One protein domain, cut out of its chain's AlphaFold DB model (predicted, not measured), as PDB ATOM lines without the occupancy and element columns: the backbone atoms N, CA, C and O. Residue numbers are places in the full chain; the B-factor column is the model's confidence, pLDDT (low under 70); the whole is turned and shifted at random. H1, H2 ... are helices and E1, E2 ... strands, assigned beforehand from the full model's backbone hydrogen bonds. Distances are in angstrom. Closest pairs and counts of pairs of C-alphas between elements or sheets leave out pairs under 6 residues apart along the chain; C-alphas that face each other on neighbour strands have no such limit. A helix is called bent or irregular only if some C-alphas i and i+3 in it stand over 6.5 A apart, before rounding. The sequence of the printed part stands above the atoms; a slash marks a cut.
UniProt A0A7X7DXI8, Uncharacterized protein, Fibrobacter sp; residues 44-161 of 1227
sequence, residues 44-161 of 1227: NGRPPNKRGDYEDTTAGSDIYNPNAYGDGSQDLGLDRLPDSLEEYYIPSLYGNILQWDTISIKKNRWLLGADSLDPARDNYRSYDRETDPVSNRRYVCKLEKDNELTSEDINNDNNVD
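AT A GLANCE: This is residues 44 to 161 of the 1227 residues of an uncharacterized protein of Fibrobacter sp (UniProt A0A7X7DXI8). With little regular structure, this is mostly winding loop: a two-stranded antiparallel hairpin, E1 and E2, makes one end, short helix H1 sits near its open end, and tiny helix H2 lies away from both. The printed part has 118 residues, 27 in named elements, E1, E2, H1, H2, mixed in class. It is only just compact, close to loose: radius of gyration of the C-alphas 16.1 A, spans 47 by 40 by 23 A.

HOW THE PARTS SIT: After residues 44 to 86, E1, residues 87 to 94, and E2, residues 97 to 104, are a hairpin, antiparallel at 148 degrees; N 90 and O 101 are 2.8 A apart. E1 bends by 58 degrees at residue 91. The closest C-alphas of E2 and H1, residues 109 to 115, are those of Ile 103 and Arg 109, 7.2 A. H2, residues 135 to 138, is apart from E1, E2 and H1. H1 has 0 of 3 O i to N i+4 pairs within hydrogen-bond range and 2 of 4 O i to N i+3 pairs; H2 is too short for an i+4 pair.

IN THESE COORDINATES: E1 begins at C-alpha 87 (5.716, -40.925, 109.432) and measures 19.4 A; E2 measures 22.0 A. H1, 9.0 A, is irregular, with C-alphas 111 and 114 9.4 A apart; H2 is only just irregular, with C-alphas 135 and 138 6.6 A apart, and it ends at C-alpha 138 (15.201, -58.723, 112.753).

THE WHOLE: The C-alphas of Gly 95 and Arg 129 are farthest apart, 50.1 A. The printed part has no cut; the link from H1 to H2 is long, 19 residues. Mean pLDDT of the printed part is 73.0, with 32 residues under 70, among them 56 to 74.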
ATOM      1  N   ASN A  44      13.433 -41.826 111.976       74.81
ATOM      2  CA  ASN A  44      12.382 -41.853 110.944       74.81
ATOM      3  C   ASN A  44      12.775 -41.273 109.577       74.81
ATOM      4  O   ASN A  44      11.979 -40.624 108.897       74.81
ATOM      5  N   GLY A  45      14.031 -41.470 109.171       73.69
ATOM      6  CA  GLY A  45      14.563 -40.960 107.903       73.69
ATOM      7  C   GLY A  45      14.898 -39.464 107.907       73.69
ATOM      8  O   GLY A  45      15.332 -38.943 106.879       73.69
ATOM      9  N   ARG A  46      14.750 -38.762 109.041       76.31
ATOM     10  CA  ARG A  46      15.196 -37.372 109.203       76.31
ATOM     11  C   ARG A  46      16.705 -37.305 109.450       76.31
ATOM     12  O   ARG A  46      17.278 -38.222 110.035       76.31
ATOM     13  N   PRO A  47      17.386 -36.226 109.035       77.00
ATOM     14  CA  PRO A  47      18.768 -36.013 109.442       77.00
ATOM     15  C   PRO A  47      18.866 -35.873 110.978       77.00
ATOM     16  O   PRO A  47      17.925 -35.339 111.571       77.00
ATOM     17  N   PRO A  48      19.989 -36.304 111.590       82.94
ATOM     18  CA  PRO A  48      20.253 -36.124 113.021       82.94
ATOM     19  C   PRO A  48      20.032 -34.670 113.454       82.94
ATOM     20  O   PRO A  48      20.349 -33.734 112.699       82.94
ATOM     21  N   ASN A  49      19.414 -34.474 114.615       79.50
ATOM     22  CA  ASN A  49      18.789 -33.201 114.988       79.50
ATOM     23  C   ASN A  49      19.635 -32.368 115.974       79.50
ATOM     24  O   ASN A  49      19.265 -31.225 116.278       79.50
ATOM     25  N   LYS A  50      20.795 -32.895 116.398       79.56
ATOM     26  CA  LYS A  50      21.731 -32.302 117.368       79.56
ATOM     27  C   LYS A  50      21.145 -32.066 118.760       79.56
ATOM     28  O   LYS A  50      21.562 -31.139 119.459       79.56
ATOM     29  N   ARG A  51      20.140 -32.840 119.143       75.25
ATOM     30  CA  ARG A  51      19.542 -32.858 120.478       75.25
ATOM     31  C   ARG A  51      19.561 -34.298 120.956       75.25
ATOM     32  O   ARG A  51      19.567 -35.191 120.132       75.25
ATOM     33  N   GLY A  52      19.598 -34.501 122.268       73.56
ATOM     34  CA  GLY A  52      19.402 -35.840 122.803       73.56
ATOM     35  C   GLY A  52      17.927 -36.190 122.773       73.56
ATOM     36  O   GLY A  52      17.129 -35.521 123.440       73.56
ATOM     37  N   ASP A  53      17.577 -37.205 121.993       80.31
ATOM     38  CA  ASP A  53      16.252 -37.803 122.018       80.31
ATOM     39  C   ASP A  53      16.188 -38.897 123.108       80.31
ATOM     40  O   ASP A  53      17.116 -39.684 123.313       80.31
ATOM     41  N   TYR A  54      15.091 -38.902 123.868       77.75
ATOM     42  CA  TYR A  54      14.871 -39.775 125.034       77.75
ATOM     43  C   TYR A  54      13.433 -40.281 125.018       77.75
ATOM     44  O   TYR A  54      12.553 -39.495 124.706       77.75
ATOM     45  N   GLU A  55      13.118 -41.498 125.426       76.88
ATOM     46  CA  GLU A  55      11.705 -41.914 125.533       76.88
ATOM     47  C   GLU A  55      11.005 -41.369 126.792       76.88
ATOM     48  O   GLU A  55       9.796 -41.132 126.792       76.88
ATOM     49  N   ASP A  56      11.761 -41.064 127.854       67.25
ATOM     50  CA  ASP A  56      11.211 -40.496 129.091       67.25
ATOM     51  C   ASP A  56      10.688 -39.061 128.882       67.25
ATOM     52  O   ASP A  56      11.408 -38.141 128.481       67.25
ATOM     53  N   THR A  57       9.398 -38.864 129.166       57.25
ATOM     54  CA  THR A  57       8.674 -37.593 129.003       57.25
ATOM     55  C   THR A  57       8.289 -36.933 130.329       57.25
ATOM     56  O   THR A  57       7.523 -35.960 130.335       57.25
ATOM     57  N   THR A  58       8.799 -37.413 131.468       54.59
ATOM     58  CA  THR A  58       8.473 -36.840 132.781       54.59
ATOM     59  C   THR A  58       9.062 -35.425 132.967       54.59
ATOM     60  O   THR A  58      10.155 -35.210 133.461       54.59
ATOM     61  N   ALA A  59       8.262 -34.424 132.581       42.84
ATOM     62  CA  ALA A  59       8.335 -33.009 132.964       42.84
ATOM     63  C   ALA A  59       9.641 -32.234 132.662       42.84
ATOM     64  O   ALA A  59      10.314 -31.766 133.571       42.84
ATOM     65  N   GLY A  60       9.910 -31.932 131.386       48.44
ATOM     66  CA  GLY A  60      10.634 -30.713 130.973       48.44
ATOM     67  C   GLY A  60      12.083 -30.520 131.453       48.44
ATOM     68  O   GLY A  60      12.605 -29.417 131.301       48.44
ATOM     69  N   SER A  61      12.729 -31.540 132.018       46.06
ATOM     70  CA  SER A  61      14.157 -31.534 132.335       46.06
ATOM     71  C   SER A  61      14.944 -32.274 131.257       46.06
ATOM     72  O   SER A  61      14.641 -33.427 130.972       46.06
ATOM     73  N   ASP A  62      15.992 -31.644 130.725       48.19
ATOM     74  CA  ASP A  62      17.004 -32.248 129.840       48.19
ATOM     75  C   ASP A  62      17.897 -33.286 130.578       48.19
ATOM     76  O   ASP A  62      19.100 -33.358 130.344       48.19
ATOM     77  N   ILE A  63      17.349 -34.043 131.540       48.97
ATOM     78  CA  ILE A  63      18.080 -34.995 132.391       48.97
ATOM     79  C   ILE A  63      17.422 -36.372 132.263       48.97
ATOM     80  O   ILE A  63      16.299 -36.566 132.723       48.97
ATOM     81  N   TYR A  64      18.143 -37.315 131.656       50.09
ATOM     82  CA  TYR A  64      17.731 -38.707 131.480       50.09
ATOM     83  C   TYR A  64      17.847 -39.502 132.790       50.09
ATOM     84  O   TYR A  64      18.844 -39.396 133.510       50.09
ATOM     85  N   ASN A  65      16.830 -40.311 133.107       53.56
ATOM     86  CA  ASN A  65      16.869 -41.273 134.206       53.56
ATOM     87  C   ASN A  65      16.999 -42.701 133.639       53.56
ATOM     88  O   ASN A  65      15.987 -43.281 133.247       53.56
ATOM     89  N   PRO A  66      18.199 -43.313 133.655       47.47
ATOM     90  CA  PRO A  66      18.452 -44.620 133.036       47.47
ATOM     91  C   PRO A  66      17.744 -45.804 133.721       47.47
ATOM     92  O   PRO A  66      17.879 -46.935 133.273       47.47
ATOM     93  N   ASN A  67      17.018 -45.566 134.822       46.78
ATOM     94  CA  ASN A  67      16.266 -46.591 135.555       46.78
ATOM     95  C   ASN A  67      14.742 -46.387 135.474       46.78
ATOM     96  O   ASN A  67      14.006 -46.999 136.244       46.78
ATOM     97  N   ALA A  68      14.251 -45.482 134.622       51.88
ATOM     98  CA  ALA A  68      12.819 -45.269 134.459       51.88
ATOM     99  C   ALA A  68      12.214 -46.375 133.571       51.88
ATOM    100  O   ALA A  68      12.620 -46.561 132.429       51.88
ATOM    101  N   TYR A  69      11.234 -47.112 134.098       52.62
ATOM    102  CA  TYR A  69      10.412 -48.039 133.314       52.62
ATOM    103  C   TYR A  69       9.195 -47.303 132.747       52.62
ATOM    104  O   TYR A  69       8.454 -46.669 133.502       52.62
ATOM    105  N   GLY A  70       8.969 -47.421 131.438       52.19
ATOM    106  CA  GLY A  70       7.797 -46.861 130.774       52.19
ATOM    107  C   GLY A  70       6.520 -47.608 131.156       52.19
ATOM    108  O   GLY A  70       6.466 -48.837 131.156       52.19
ATOM    109  N   ASP A  71       5.454 -46.870 131.463       57.59
ATOM    110  CA  ASP A  71       4.102 -47.347 131.152       57.59
ATOM    111  C   ASP A  71       4.037 -47.590 129.630       57.59
ATOM    112  O   ASP A  71       4.675 -46.857 128.879       57.59
ATOM    113  N   GLY A  72       3.258 -48.558 129.137       58.25
ATOM    114  CA  GLY A  72       3.109 -48.826 127.694       58.25
ATOM    115  C   GLY A  72       2.521 -47.654 126.882       58.25
ATOM    116  O   GLY A  72       2.243 -47.804 125.699       58.25
ATOM    117  N   SER A  73       2.280 -46.503 127.521       61.69
ATOM    118  CA  SER A  73       1.968 -45.212 126.905       61.69
ATOM    119  C   SER A  73       3.190 -44.303 126.669       61.69
ATOM    120  O   SER A  73       3.051 -43.292 125.981       61.69
ATOM    121  N   GLN A  74       4.353 -44.630 127.247       65.81
ATOM    122  CA  GLN A  74       5.616 -43.875 127.178       65.81
ATOM    123  C   GLN A  74       6.701 -44.599 126.368       65.81
ATOM    124  O   GLN A  74       7.539 -43.935 125.770       65.81
ATOM    125  N   ASP A  75       6.662 -45.932 126.341       76.56
ATOM    126  CA  ASP A  75       7.503 -46.788 125.500       76.56
ATOM    127  C   ASP A  75       6.972 -46.762 124.051       76.56
ATOM    128  O   ASP A  75       6.175 -47.606 123.635       76.56
ATOM    129  N   LEU A  76       7.317 -45.678 123.349       78.94
ATOM    130  CA  LEU A  76       6.869 -45.339 121.994       78.94
ATOM    131  C   LEU A  76       8.033 -45.299 120.989       78.94
ATOM    132  O   LEU A  76       7.869 -44.715 119.930       78.94
ATOM    133  N   GLY A  77       9.217 -45.815 121.336       81.81
ATOM    134  CA  GLY A  77      10.419 -45.598 120.531       81.81
ATOM    135  C   GLY A  77      11.000 -44.178 120.675       81.81
ATOM    136  O   GLY A  77      10.345 -43.238 121.140       81.81
ATOM    137  N   LEU A  78      12.254 -43.979 120.242       81.94
ATOM    138  CA  LEU A  78      12.945 -42.674 120.305       81.94
ATOM    139  C   LEU A  78      12.223 -41.555 119.538       81.94
ATOM    140  O   LEU A  78      12.486 -40.373 119.774       81.94
ATOM    141  N   ASP A  79      11.313 -41.896 118.626       76.75
ATOM    142  CA  ASP A  79      10.511 -40.919 117.898       76.75
ATOM    143  C   ASP A  79       9.333 -40.346 118.718       76.75
ATOM    144  O   ASP A  79       8.802 -39.281 118.369       76.75
ATOM    145  N   ARG A  80       8.986 -40.999 119.840       77.31
ATOM    146  CA  ARG A  80       7.894 -40.676 120.770       77.31
ATOM    147  C   ARG A  80       6.504 -40.663 120.129       77.31
ATOM    148  O   ARG A  80       5.618 -39.933 120.600       77.31
ATOM    149  N   LEU A  81       6.294 -41.396 119.041       81.31
ATOM    150  CA  LEU A  81       5.028 -41.437 118.321       81.31
ATOM    151  C   LEU A  81       4.465 -42.860 118.342       81.31
ATOM    152  O   LEU A  81       5.171 -43.796 118.037       81.31
ATOM    153  N   PRO A  82       3.170 -43.050 118.640       80.19
ATOM    154  CA  PRO A  82       2.558 -44.358 118.438       80.19
ATOM    155  C   PRO A  82       2.376 -44.635 116.939       80.19
ATOM    156  O   PRO A  82       1.974 -43.712 116.219       80.19
ATOM    157  N   ASP A  83       2.461 -45.905 116.526       81.56
ATOM    158  CA  ASP A  83       2.210 -46.467 115.176       81.56
ATOM    159  C   ASP A  83       1.272 -45.633 114.268       81.56
ATOM    160  O   ASP A  83       1.506 -45.365 113.088       81.56
ATOM    161  N   SER A  84       0.127 -45.206 114.815       78.44
ATOM    162  CA  SER A  84      -0.923 -44.467 114.094       78.44
ATOM    163  C   SER A  84      -0.566 -43.031 113.657       78.44
ATOM    164  O   SER A  84      -1.281 -42.437 112.830       78.44
ATOM    165  N   LEU A  85       0.478 -42.454 114.253       81.69
ATOM    166  CA  LEU A  85       0.980 -41.094 114.045       81.69
ATOM    167  C   LEU A  85       2.377 -41.066 113.420       81.69
ATOM    168  O   LEU A  85       2.810 -39.990 113.011       81.69
ATOM    169  N   GLU A  86       3.038 -42.213 113.304       83.94
ATOM    170  CA  GLU A  86       4.357 -42.315 112.701       83.94
ATOM    171  C   GLU A  86       4.358 -41.952 111.212       83.94
ATOM    172  O   GLU A  86       3.452 -42.275 110.424       83.94
ATOM    173  N   GLU A  87       5.435 -41.283 110.812       83.75
ATOM    174  CA  GLU A  87       5.716 -40.925 109.432       83.75
ATOM    175  C   GLU A  87       7.194 -41.165 109.134       83.75
ATOM    176  O   GLU A  87       8.063 -40.711 109.874       83.75
ATOM    177  N   TYR A  88       7.481 -41.798 108.000       83.75
ATOM    178  CA  TYR A  88       8.836 -41.980 107.497       83.75
ATOM    179  C   TYR A  88       9.171 -40.906 106.461       83.75
ATOM    180  O   TYR A  88       8.440 -40.717 105.482       83.75
ATOM    181  N   TYR A  89      10.285 -40.208 106.651       82.12
ATOM    182  CA  TYR A  89      10.713 -39.104 105.798       82.12
ATOM    183  C   TYR A  89      11.609 -39.619 104.669       82.12
ATOM    184  O   TYR A  89      12.610 -40.299 104.898       82.12
ATOM    185  N   ILE A  90      11.264 -39.271 103.430       81.12
ATOM    186  CA  ILE A  90      12.068 -39.561 102.241       81.12
ATOM    187  C   ILE A  90      12.484 -38.262 101.545       81.12
ATOM    188  O   ILE A  90      11.697 -37.316 101.472       81.12
ATOM    189  N   PRO A  91      13.708 -38.175 101.008       79.38
ATOM    190  CA  PRO A  91      14.122 -37.005 100.251       79.38
ATOM    191  C   PRO A  91      13.366 -36.947  98.914       79.38
ATOM    192  O   PRO A  91      13.361 -37.907  98.145       79.38
ATOM    193  N   SER A  92      12.749 -35.803  98.623       76.06
ATOM    194  CA  SER A  92      12.040 -35.489  97.381       76.06
ATOM    195  C   SER A  92      12.579 -34.189  96.784       76.06
ATOM    196  O   SER A  92      12.930 -33.249  97.496       76.06
ATOM    197  N   LEU A  93      12.684 -34.120  95.459       73.56
ATOM    198  CA  LEU A  93      13.182 -32.938  94.757       73.56
ATOM    199  C   LEU A  93      12.005 -32.163  94.165       73.56
ATOM    200  O   LEU A  93      11.414 -32.593  93.175       73.56
ATOM    201  N   TYR A  94      11.704 -30.992  94.731       67.25
ATOM    202  CA  TYR A  94      10.745 -30.051  94.149       67.25
ATOM    203  C   TYR A  94      11.505 -28.863  93.554       67.25
ATOM    204  O   TYR A  94      12.002 -28.002  94.276       67.25
ATOM    205  N   GLY A  95      11.656 -28.842  92.224       61.16
ATOM    206  CA  GLY A  95      12.296 -27.731  91.505       61.16
ATOM    207  C   GLY A  95      13.731 -27.418  91.959       61.16
ATOM    208  O   GLY A  95      14.037 -26.266  92.245       61.16
ATOM    209  N   ASN A  96      14.603 -28.434  92.029       73.75
ATOM    210  CA  ASN A  96      16.005 -28.374  92.496       73.75
ATOM    211  C   ASN A  96      16.227 -28.074  93.992       73.75
ATOM    212  O   ASN A  96      17.377 -27.959  94.416       73.75
ATOM    213  N   ILE A  97      15.173 -28.000  94.808       66.75
ATOM    214  CA  ILE A  97      15.285 -27.914  96.270       66.75
ATOM    215  C   ILE A  97      15.049 -29.309  96.849       66.75
ATOM    216  O   ILE A  97      14.026 -29.935  96.560       66.75
ATOM    217  N   LEU A  98      15.994 -29.796  97.659       72.56
ATOM    218  CA  LEU A  98      15.813 -31.022  98.432       72.56
ATOM    219  C   LEU A  98      14.807 -30.735  99.552       72.56
ATOM    220  O   LEU A  98      15.087 -29.968 100.472       72.56
ATOM    221  N   GLN A  99      13.622 -31.314  99.432       75.94
ATOM    222  CA  GLN A  99      12.573 -31.300 100.442       75.94
ATOM    223  C   GLN A  99      12.394 -32.718 100.982       75.94
ATOM    224  O   GLN A  99      12.885 -33.681 100.398       75.94
ATOM    225  N   TRP A 100      11.705 -32.857 102.106       77.19
ATOM    226  CA  TRP A 100      11.371 -34.163 102.661       77.19
ATOM    227  C   TRP A 100       9.881 -34.414 102.456       77.19
ATOM    228  O   TRP A 100       9.062 -33.591 102.859       77.19
ATOM    229  N   ASP A 101       9.544 -35.519 101.798       79.12
ATOM    230  CA  ASP A 101       8.174 -36.018 101.687       79.12
ATOM    231  C   ASP A 101       7.936 -37.102 102.747       79.12
ATOM    232  O   ASP A 101       8.875 -37.748 103.216       79.12
ATOM    233  N   THR A 102       6.684 -37.287 103.151       80.50
ATOM    234  CA  THR A 102       6.292 -38.165 104.262       80.50
ATOM    235  C   THR A 102       5.528 -39.374 103.745       80.50
ATOM    236  O   THR A 102       4.480 -39.230 103.104       80.50
ATOM    237  N   ILE A 103       5.994 -40.569 104.090       78.88
ATOM    238  CA  ILE A 103       5.246 -41.813 103.934       78.88
ATOM    239  C   ILE A 103       4.614 -42.143 105.285       78.88
ATOM    240  O   ILE A 103       5.302 -42.234 106.290       78.88
ATOM    241  N   SER A 104       3.298 -42.329 105.319       77.06
ATOM    242  CA  SER A 104       2.577 -42.701 106.539       77.06
ATOM    243  C   SER A 104       1.431 -43.651 106.226       77.06
ATOM    244  O   SER A 104       1.008 -43.770 105.064       77.06
ATOM    245  N   ILE A 105       0.870 -44.271 107.270       74.00
ATOM    246  CA  ILE A 105      -0.315 -45.142 107.175       74.00
ATOM    247  C   ILE A 105      -1.478 -44.422 106.464       74.00
ATOM    248  O   ILE A 105      -2.261 -45.054 105.754       74.00
ATOM    249  N   LYS A 106      -1.583 -43.092 106.608       74.50
ATOM    250  CA  LYS A 106      -2.705 -42.284 106.096       74.50
ATOM    251  C   LYS A 106      -2.532 -41.805 104.653       74.50
ATOM    252  O   LYS A 106      -3.528 -41.687 103.947       74.50
ATOM    253  N   LYS A 107      -1.304 -41.501 104.215       70.25
ATOM    254  CA  LYS A 107      -1.058 -40.925 102.877       70.25
ATOM    255  C   LYS A 107      -0.683 -41.969 101.829       70.25
ATOM    256  O   LYS A 107      -1.135 -41.852 100.699       70.25
ATOM    257  N   ASN A 108       0.133 -42.967 102.186       73.94
ATOM    258  CA  ASN A 108       0.895 -43.758 101.210       73.94
ATOM    259  C   ASN A 108       1.231 -45.183 101.710       73.94
ATOM    260  O   ASN A 108       2.309 -45.705 101.444       73.94
ATOM    261  N   ARG A 109       0.311 -45.845 102.425       72.50
ATOM    262  CA  ARG A 109       0.550 -47.148 103.087       72.50
ATOM    263  C   ARG A 109       1.135 -48.248 102.188       72.50
ATOM    264  O   ARG A 109       1.936 -49.053 102.646       72.50
ATOM    265  N   TRP A 110       0.750 -48.294 100.914       74.06
ATOM    266  CA  TRP A 110       1.227 -49.305  99.960       74.06
ATOM    267  C   TRP A 110       2.729 -49.179  99.637       74.06
ATOM    268  O   TRP A 110       3.334 -50.162  99.217       74.06
ATOM    269  N   LEU A 111       3.340 -48.010  99.875       73.75
ATOM    270  CA  LEU A 111       4.780 -47.777  99.708       73.75
ATOM    271  C   LEU A 111       5.625 -48.334 100.871       73.75
ATOM    272  O   LEU A 111       6.834 -48.470 100.713       73.75
ATOM    273  N   LEU A 112       5.012 -48.686 102.010       68.69
ATOM    274  CA  LEU A 112       5.706 -49.208 103.202       68.69
ATOM    275  C   LEU A 112       5.945 -50.732 103.172       68.69
ATOM    276  O   LEU A 112       6.686 -51.256 103.998       68.69
ATOM    277  N   GLY A 113       5.365 -51.463 102.213       74.62
ATOM    278  CA  GLY A 113       5.607 -52.902 102.056       74.62
ATOM    279  C   GLY A 113       5.184 -53.739 103.274       74.62
ATOM    280  O   GLY A 113       4.057 -53.614 103.754       74.62
ATOM    281  N   ALA A 114       6.070 -54.623 103.745       66.56
ATOM    282  CA  ALA A 114       5.818 -55.513 104.888       66.56
ATOM    283  C   ALA A 114       5.635 -54.758 106.220       66.56
ATOM    284  O   ALA A 114       4.927 -55.249 107.096       66.56
ATOM    285  N   ASP A 115       6.163 -53.536 106.316       69.44
ATOM    286  CA  ASP A 115       6.123 -52.685 107.511       69.44
ATOM    287  C   ASP A 115       4.958 -51.674 107.439       69.44
ATOM    288  O   ASP A 115       4.987 -50.589 108.000       69.44
ATOM    289  N   SER A 116       3.884 -52.004 106.709       72.62
ATOM    290  CA  SER A 116       2.746 -51.090 106.483       72.62
ATOM    291  C   SER A 116       1.958 -50.674 107.736       72.62
ATOM    292  O   SER A 116       1.023 -49.877 107.618       72.62
ATOM    293  N   LEU A 117       2.275 -51.274 108.882       75.25
ATOM    294  CA  LEU A 117       1.683 -51.006 110.191       75.25
ATOM    295  C   LEU A 117       2.664 -50.328 111.160       75.25
ATOM    296  O   LEU A 117       2.206 -49.946 112.222       75.25
ATOM    297  N   ASP A 118       3.930 -50.165 110.763       80.44
ATOM    298  CA  ASP A 118       5.050 -49.640 111.558       80.44
ATOM    299  C   ASP A 118       5.898 -48.708 110.655       80.44
ATOM    300  O   ASP A 118       6.914 -49.128 110.083       80.44
ATOM    301  N   PRO A 119       5.409 -47.486 110.339       80.56
ATOM    302  CA  PRO A 119       6.130 -46.558 109.471       80.56
ATOM    303  C   PRO A 119       7.522 -46.160 109.985       80.56
ATOM    304  O   PRO A 119       8.406 -45.969 109.143       80.56
ATOM    305  N   ALA A 120       7.725 -46.021 111.300       79.38
ATOM    306  CA  ALA A 120       9.009 -45.667 111.919       79.38
ATOM    307  C   ALA A 120      10.011 -46.836 111.926       79.38
ATOM    308  O   ALA A 120      11.225 -46.619 111.820       79.38
ATOM    309  N   ARG A 121       9.510 -48.077 111.875       82.94
ATOM    310  CA  ARG A 121      10.275 -49.336 111.869       82.94
ATOM    311  C   ARG A 121      10.987 -49.608 113.184       82.94
ATOM    312  O   ARG A 121      12.133 -50.083 113.170       82.94
ATOM    313  N   ASP A 122      10.346 -49.306 114.295       84.12
ATOM    314  CA  ASP A 122      10.892 -49.389 115.646       84.12
ATOM    315  C   ASP A 122      10.089 -50.300 116.583       84.12
ATOM    316  O   ASP A 122      10.492 -50.444 117.733       84.12
ATOM    317  N   ASN A 123       9.102 -51.050 116.080       86.00
ATOM    318  CA  ASN A 123       8.403 -52.068 116.870       86.00
ATOM    319  C   ASN A 123       9.291 -53.272 117.245       86.00
ATOM    320  O   ASN A 123       9.796 -54.009 116.381       86.00
ATOM    321  N   TYR A 124       9.395 -53.540 118.547       86.12
ATOM    322  CA  TYR A 124      10.068 -54.701 119.130       86.12
ATOM    323  C   TYR A 124       9.276 -56.009 118.969       86.12
ATOM    324  O   TYR A 124       8.051 -56.055 119.106       86.12
ATOM    325  N   ARG A 125       9.987 -57.128 118.735       83.56
ATOM    326  CA  ARG A 125       9.436 -58.490 118.900       83.56
ATOM    327  C   ARG A 125      10.414 -59.429 119.592       83.56
ATOM    328  O   ARG A 125      11.575 -59.547 119.197       83.56
ATOM    329  N   SER A 126       9.903 -60.191 120.556       78.38
ATOM    330  CA  SER A 126      10.680 -61.180 121.308       78.38
ATOM    331  C   SER A 126      11.009 -62.407 120.453       78.38
ATOM    332  O   SER A 126      10.124 -63.008 119.838       78.38
ATOM    333  N   TYR A 127      12.274 -62.841 120.450       76.81
ATOM    334  CA  TYR A 127      12.687 -64.075 119.760       76.81
ATOM    335  C   TYR A 127      12.553 -65.342 120.626       76.81
ATOM    336  O   TYR A 127      12.623 -66.448 120.101       76.81
ATOM    337  N   ASP A 128      12.382 -65.212 121.943       69.25
ATOM    338  CA  ASP A 128      12.314 -66.309 122.925       69.25
ATOM    339  C   ASP A 128      10.876 -66.761 123.255       69.25
ATOM    340  O   ASP A 128      10.678 -67.875 123.744       69.25
ATOM    341  N   ARG A 129       9.872 -65.911 122.995       60.84
ATOM    342  CA  ARG A 129       8.479 -66.082 123.462       60.84
ATOM    343  C   ARG A 129       7.442 -66.302 122.356       60.84
ATOM    344  O   ARG A 129       6.271 -66.494 122.674       60.84
ATOM    345  N   GLU A 130       7.844 -66.312 121.085       64.69
ATOM    346  CA  GLU A 130       6.926 -66.390 119.938       64.69
ATOM    347  C   GLU A 130       7.145 -67.612 119.029       64.69
ATOM    348  O   GLU A 130       8.163 -68.298 119.083       64.69
ATOM    349  N   THR A 131       6.148 -67.896 118.184       60.25
ATOM    350  CA  THR A 131       6.058 -69.094 117.330       60.25
ATOM    351  C   THR A 131       7.073 -69.164 116.183       60.25
ATOM    352  O   THR A 131       7.227 -70.240 115.608       60.25
ATOM    353  N   ASP A 132       7.766 -68.069 115.850       66.88
ATOM    354  CA  ASP A 132       8.822 -68.046 114.825       66.88
ATOM    355  C   ASP A 132      10.087 -67.297 115.307       66.88
ATOM    356  O   ASP A 132      10.294 -66.116 115.018       66.88
ATOM    357  N   PRO A 133      10.967 -67.981 116.061       66.56
ATOM    358  CA  PRO A 133      12.146 -67.372 116.677       66.56
ATOM    359  C   PRO A 133      13.232 -66.949 115.671       66.56
ATOM    360  O   PRO A 133      14.138 -66.198 116.035       66.56
ATOM    361  N   VAL A 134      13.197 -67.433 114.421       68.38
ATOM    362  CA  VAL A 134      14.224 -67.117 113.412       68.38
ATOM    363  C   VAL A 134      13.867 -65.842 112.655       68.38
ATOM    364  O   VAL A 134      14.738 -64.987 112.492       68.38
ATOM    365  N   SER A 135      12.605 -65.667 112.250       70.38
ATOM    366  CA  SER A 135      12.172 -64.438 111.566       70.38
ATOM    367  C   SER A 135      12.119 -63.226 112.504       70.38
ATOM    368  O   SER A 135      12.439 -62.112 112.081       70.38
ATOM    369  N   ASN A 136      11.838 -63.443 113.796       76.69
ATOM    370  CA  ASN A 136      11.791 -62.372 114.792       76.69
ATOM    371  C   ASN A 136      13.156 -61.741 115.115       76.69
ATOM    372  O   ASN A 136      13.185 -60.620 115.615       76.69
ATOM    373  N   ARG A 137      14.289 -62.375 114.765       76.12
ATOM    374  CA  ARG A 137      15.647 -61.830 115.003       76.12
ATOM    375  C   ARG A 137      15.855 -60.417 114.449       76.12
ATOM    376  O   ARG A 137      16.671 -59.674 114.980       76.12
ATOM    377  N   ARG A 138      15.119 -60.043 113.399       76.25
ATOM    378  CA  ARG A 138      15.201 -58.723 112.753       76.25
ATOM    379  C   ARG A 138      14.535 -57.597 113.557       76.25
ATOM    380  O   ARG A 138      14.822 -56.432 113.297       76.25
ATOM    381  N   TYR A 139      13.681 -57.946 114.520       80.88
ATOM    382  CA  TYR A 139      12.865 -57.017 115.309       80.88
ATOM    383  C   TYR A 139      13.305 -56.920 116.784       80.88
ATOM    384  O   TYR A 139      12.788 -56.095 117.518       80.88
ATOM    385  N   VAL A 140      14.271 -57.728 117.235       82.19
ATOM    386  CA  VAL A 140      14.704 -57.760 118.652       82.19
ATOM    387  C   VAL A 140      15.490 -56.506 119.060       82.19
ATOM    388  O   VAL A 140      15.590 -56.197 120.235       82.19
ATOM    389  N   CYS A 141      16.100 -55.800 118.104       82.25
ATOM    390  CA  CYS A 141      16.909 -54.595 118.357       82.25
ATOM    391  C   CYS A 141      16.117 -53.294 118.125       82.25
ATOM    392  O   CYS A 141      16.703 -52.282 117.746       82.25
ATOM    393  N   LYS A 142      14.790 -53.369 118.205       86.62
ATOM    394  CA  LYS A 142      13.853 -52.261 118.005       86.62
ATOM    395  C   LYS A 142      13.329 -51.810 119.373       86.62
ATOM    396  O   LYS A 142      13.428 -52.604 120.303       86.62
ATOM    397  N   LEU A 143      12.876 -50.564 119.483       84.69
ATOM    398  CA  LEU A 143      12.761 -49.855 120.763       84.69
ATOM    399  C   LEU A 143      11.318 -49.764 121.269       84.69
ATOM    400  O   LEU A 143      11.084 -49.944 122.449       84.69
ATOM    401  N   GLU A 144      10.332 -49.578 120.391       84.56
ATOM    402  CA  GLU A 144       8.935 -49.485 120.812       84.56
ATOM    403  C   GLU A 144       8.424 -50.837 121.351       84.56
ATOM    404  O   GLU A 144       8.453 -51.856 120.650       84.56
ATOM    405  N   LYS A 145       7.868 -50.822 122.570       80.06
ATOM    406  CA  LYS A 145       7.287 -51.963 123.312       80.06
ATOM    407  C   LYS A 145       8.324 -52.994 123.787       80.06
ATOM    408  O   LYS A 145       7.966 -54.164 123.999       80.06
ATOM    409  N   ASP A 146       9.585 -52.606 123.974       79.44
ATOM    410  CA  ASP A 146      10.612 -53.475 124.570       79.44
ATOM    411  C   ASP A 146      10.564 -53.509 126.122       79.44
ATOM    412  O   ASP A 146      11.068 -54.452 126.744       79.44
ATOM    413  N   ASN A 147       9.773 -52.617 126.736       74.00
ATOM    414  CA  ASN A 147       9.630 -52.339 128.172       74.00
ATOM    415  C   ASN A 147      10.837 -51.645 128.833       74.00
ATOM    416  O   ASN A 147      10.951 -51.698 130.064       74.00
ATOM    417  N   GLU A 148      11.713 -50.988 128.075       74.38
ATOM    418  CA  GLU A 148      12.848 -50.202 128.570       74.38
ATOM    419  C   GLU A 148      12.832 -48.792 127.946       74.38
ATOM    420  O   GLU A 148      12.721 -48.646 126.741       74.38
ATOM    421  N   LEU A 149      12.948 -47.721 128.749       76.00
ATOM    422  CA  LEU A 149      13.007 -46.364 128.183       76.00
ATOM    423  C   LEU A 149      14.408 -46.071 127.642       76.00
ATOM    424  O   LEU A 149      15.365 -45.899 128.408       76.00
ATOM    425  N   THR A 150      14.515 -45.954 126.325       77.75
ATOM    426  CA  THR A 150      15.791 -45.772 125.630       77.75
ATOM    427  C   THR A 150      16.167 -44.293 125.467       77.75
ATOM    428  O   THR A 150      15.323 -43.393 125.417       77.75
ATOM    429  N   SER A 151      17.473 -44.025 125.395       80.31
ATOM    430  CA  SER A 151      18.055 -42.721 125.069       80.31
ATOM    431  C   SER A 151      19.097 -42.812 123.970       80.31
ATOM    432  O   SER A 151      19.746 -43.844 123.798       80.31
ATOM    433  N   GLU A 152      19.348 -41.688 123.305       84.94
ATOM    434  CA  GLU A 152      20.508 -41.549 122.423       84.94
ATOM    435  C   GLU A 152      21.850 -41.522 123.177       84.94
ATOM    436  O   GLU A 152      22.874 -41.855 122.590       84.94
ATOM    437  N   ASP A 153      21.867 -41.207 124.477       81.19
ATOM    438  CA  ASP A 153      23.077 -41.274 125.313       81.19
ATOM    439  C   ASP A 153      23.479 -42.736 125.604       81.19
ATOM    440  O   ASP A 153      23.044 -43.353 126.574       81.19
ATOM    441  N   ILE A 154      24.328 -43.312 124.747       82.56
ATOM    442  CA  ILE A 154      24.791 -44.709 124.847       82.56
ATOM    443  C   ILE A 154      25.713 -44.908 126.062       82.56
ATOM    444  O   ILE A 154      25.840 -46.022 126.585       82.56
ATOM    445  N   ASN A 155      26.419 -43.856 126.483       79.12
ATOM    446  CA  ASN A 155      27.491 -43.948 127.467       79.12
ATOM    447  C   ASN A 155      27.104 -43.430 128.874       79.12
ATOM    448  O   ASN A 155      27.880 -43.627 129.821       79.12
ATOM    449  N   ASN A 156      25.884 -42.899 129.021       74.12
ATOM    450  CA  ASN A 156      25.270 -42.358 130.237       74.12
ATOM    451  C   ASN A 156      26.069 -41.202 130.873       74.12
ATOM    452  O   ASN A 156      26.209 -41.140 132.103       74.12
ATOM    453  N   ASP A 157      26.636 -40.299 130.065       74.69
ATOM    454  CA  ASP A 157      27.344 -39.102 130.553       74.69
ATOM    455  C   ASP A 157      26.506 -37.808 130.535       74.69
ATOM    456  O   ASP A 157      27.009 -36.740 130.908       74.69
ATOM    457  N   ASN A 158      25.211 -37.924 130.221       71.19
ATOM    458  CA  ASN A 158      24.222 -36.854 130.072       71.19
ATOM    459  C   ASN A 158      24.537 -35.852 128.949       71.19
ATOM    460  O   ASN A 158      23.992 -34.745 128.952       71.19
ATOM    461  N   ASN A 159      25.417 -36.193 128.003       77.31
ATOM    462  CA  ASN A 159      25.664 -35.391 126.810       77.31
ATOM    463  C   ASN A 159      25.577 -36.272 125.565       77.31
ATOM    464  O   ASN A 159      26.296 -37.248 125.449       77.31
ATOM    465  N   VAL A 160      24.766 -35.866 124.589       81.62
ATOM    466  CA  VAL A 160      24.693 -36.571 123.304       81.62
ATOM    467  C   VAL A 160      25.744 -36.014 122.350       81.62
ATOM    468  O   VAL A 160      25.725 -34.833 121.988       81.62
ATOM    469  N   ASP A 161      26.678 -36.873 121.949       83.50
ATOM    470  CA  ASP A 161      27.743 -36.518 121.014       83.50
ATOM    471  C   ASP A 161      27.224 -36.355 119.577       83.50
ATOM    472  O   ASP A 161      26.677 -37.285 118.978       83.50
TER     473      ASP A 161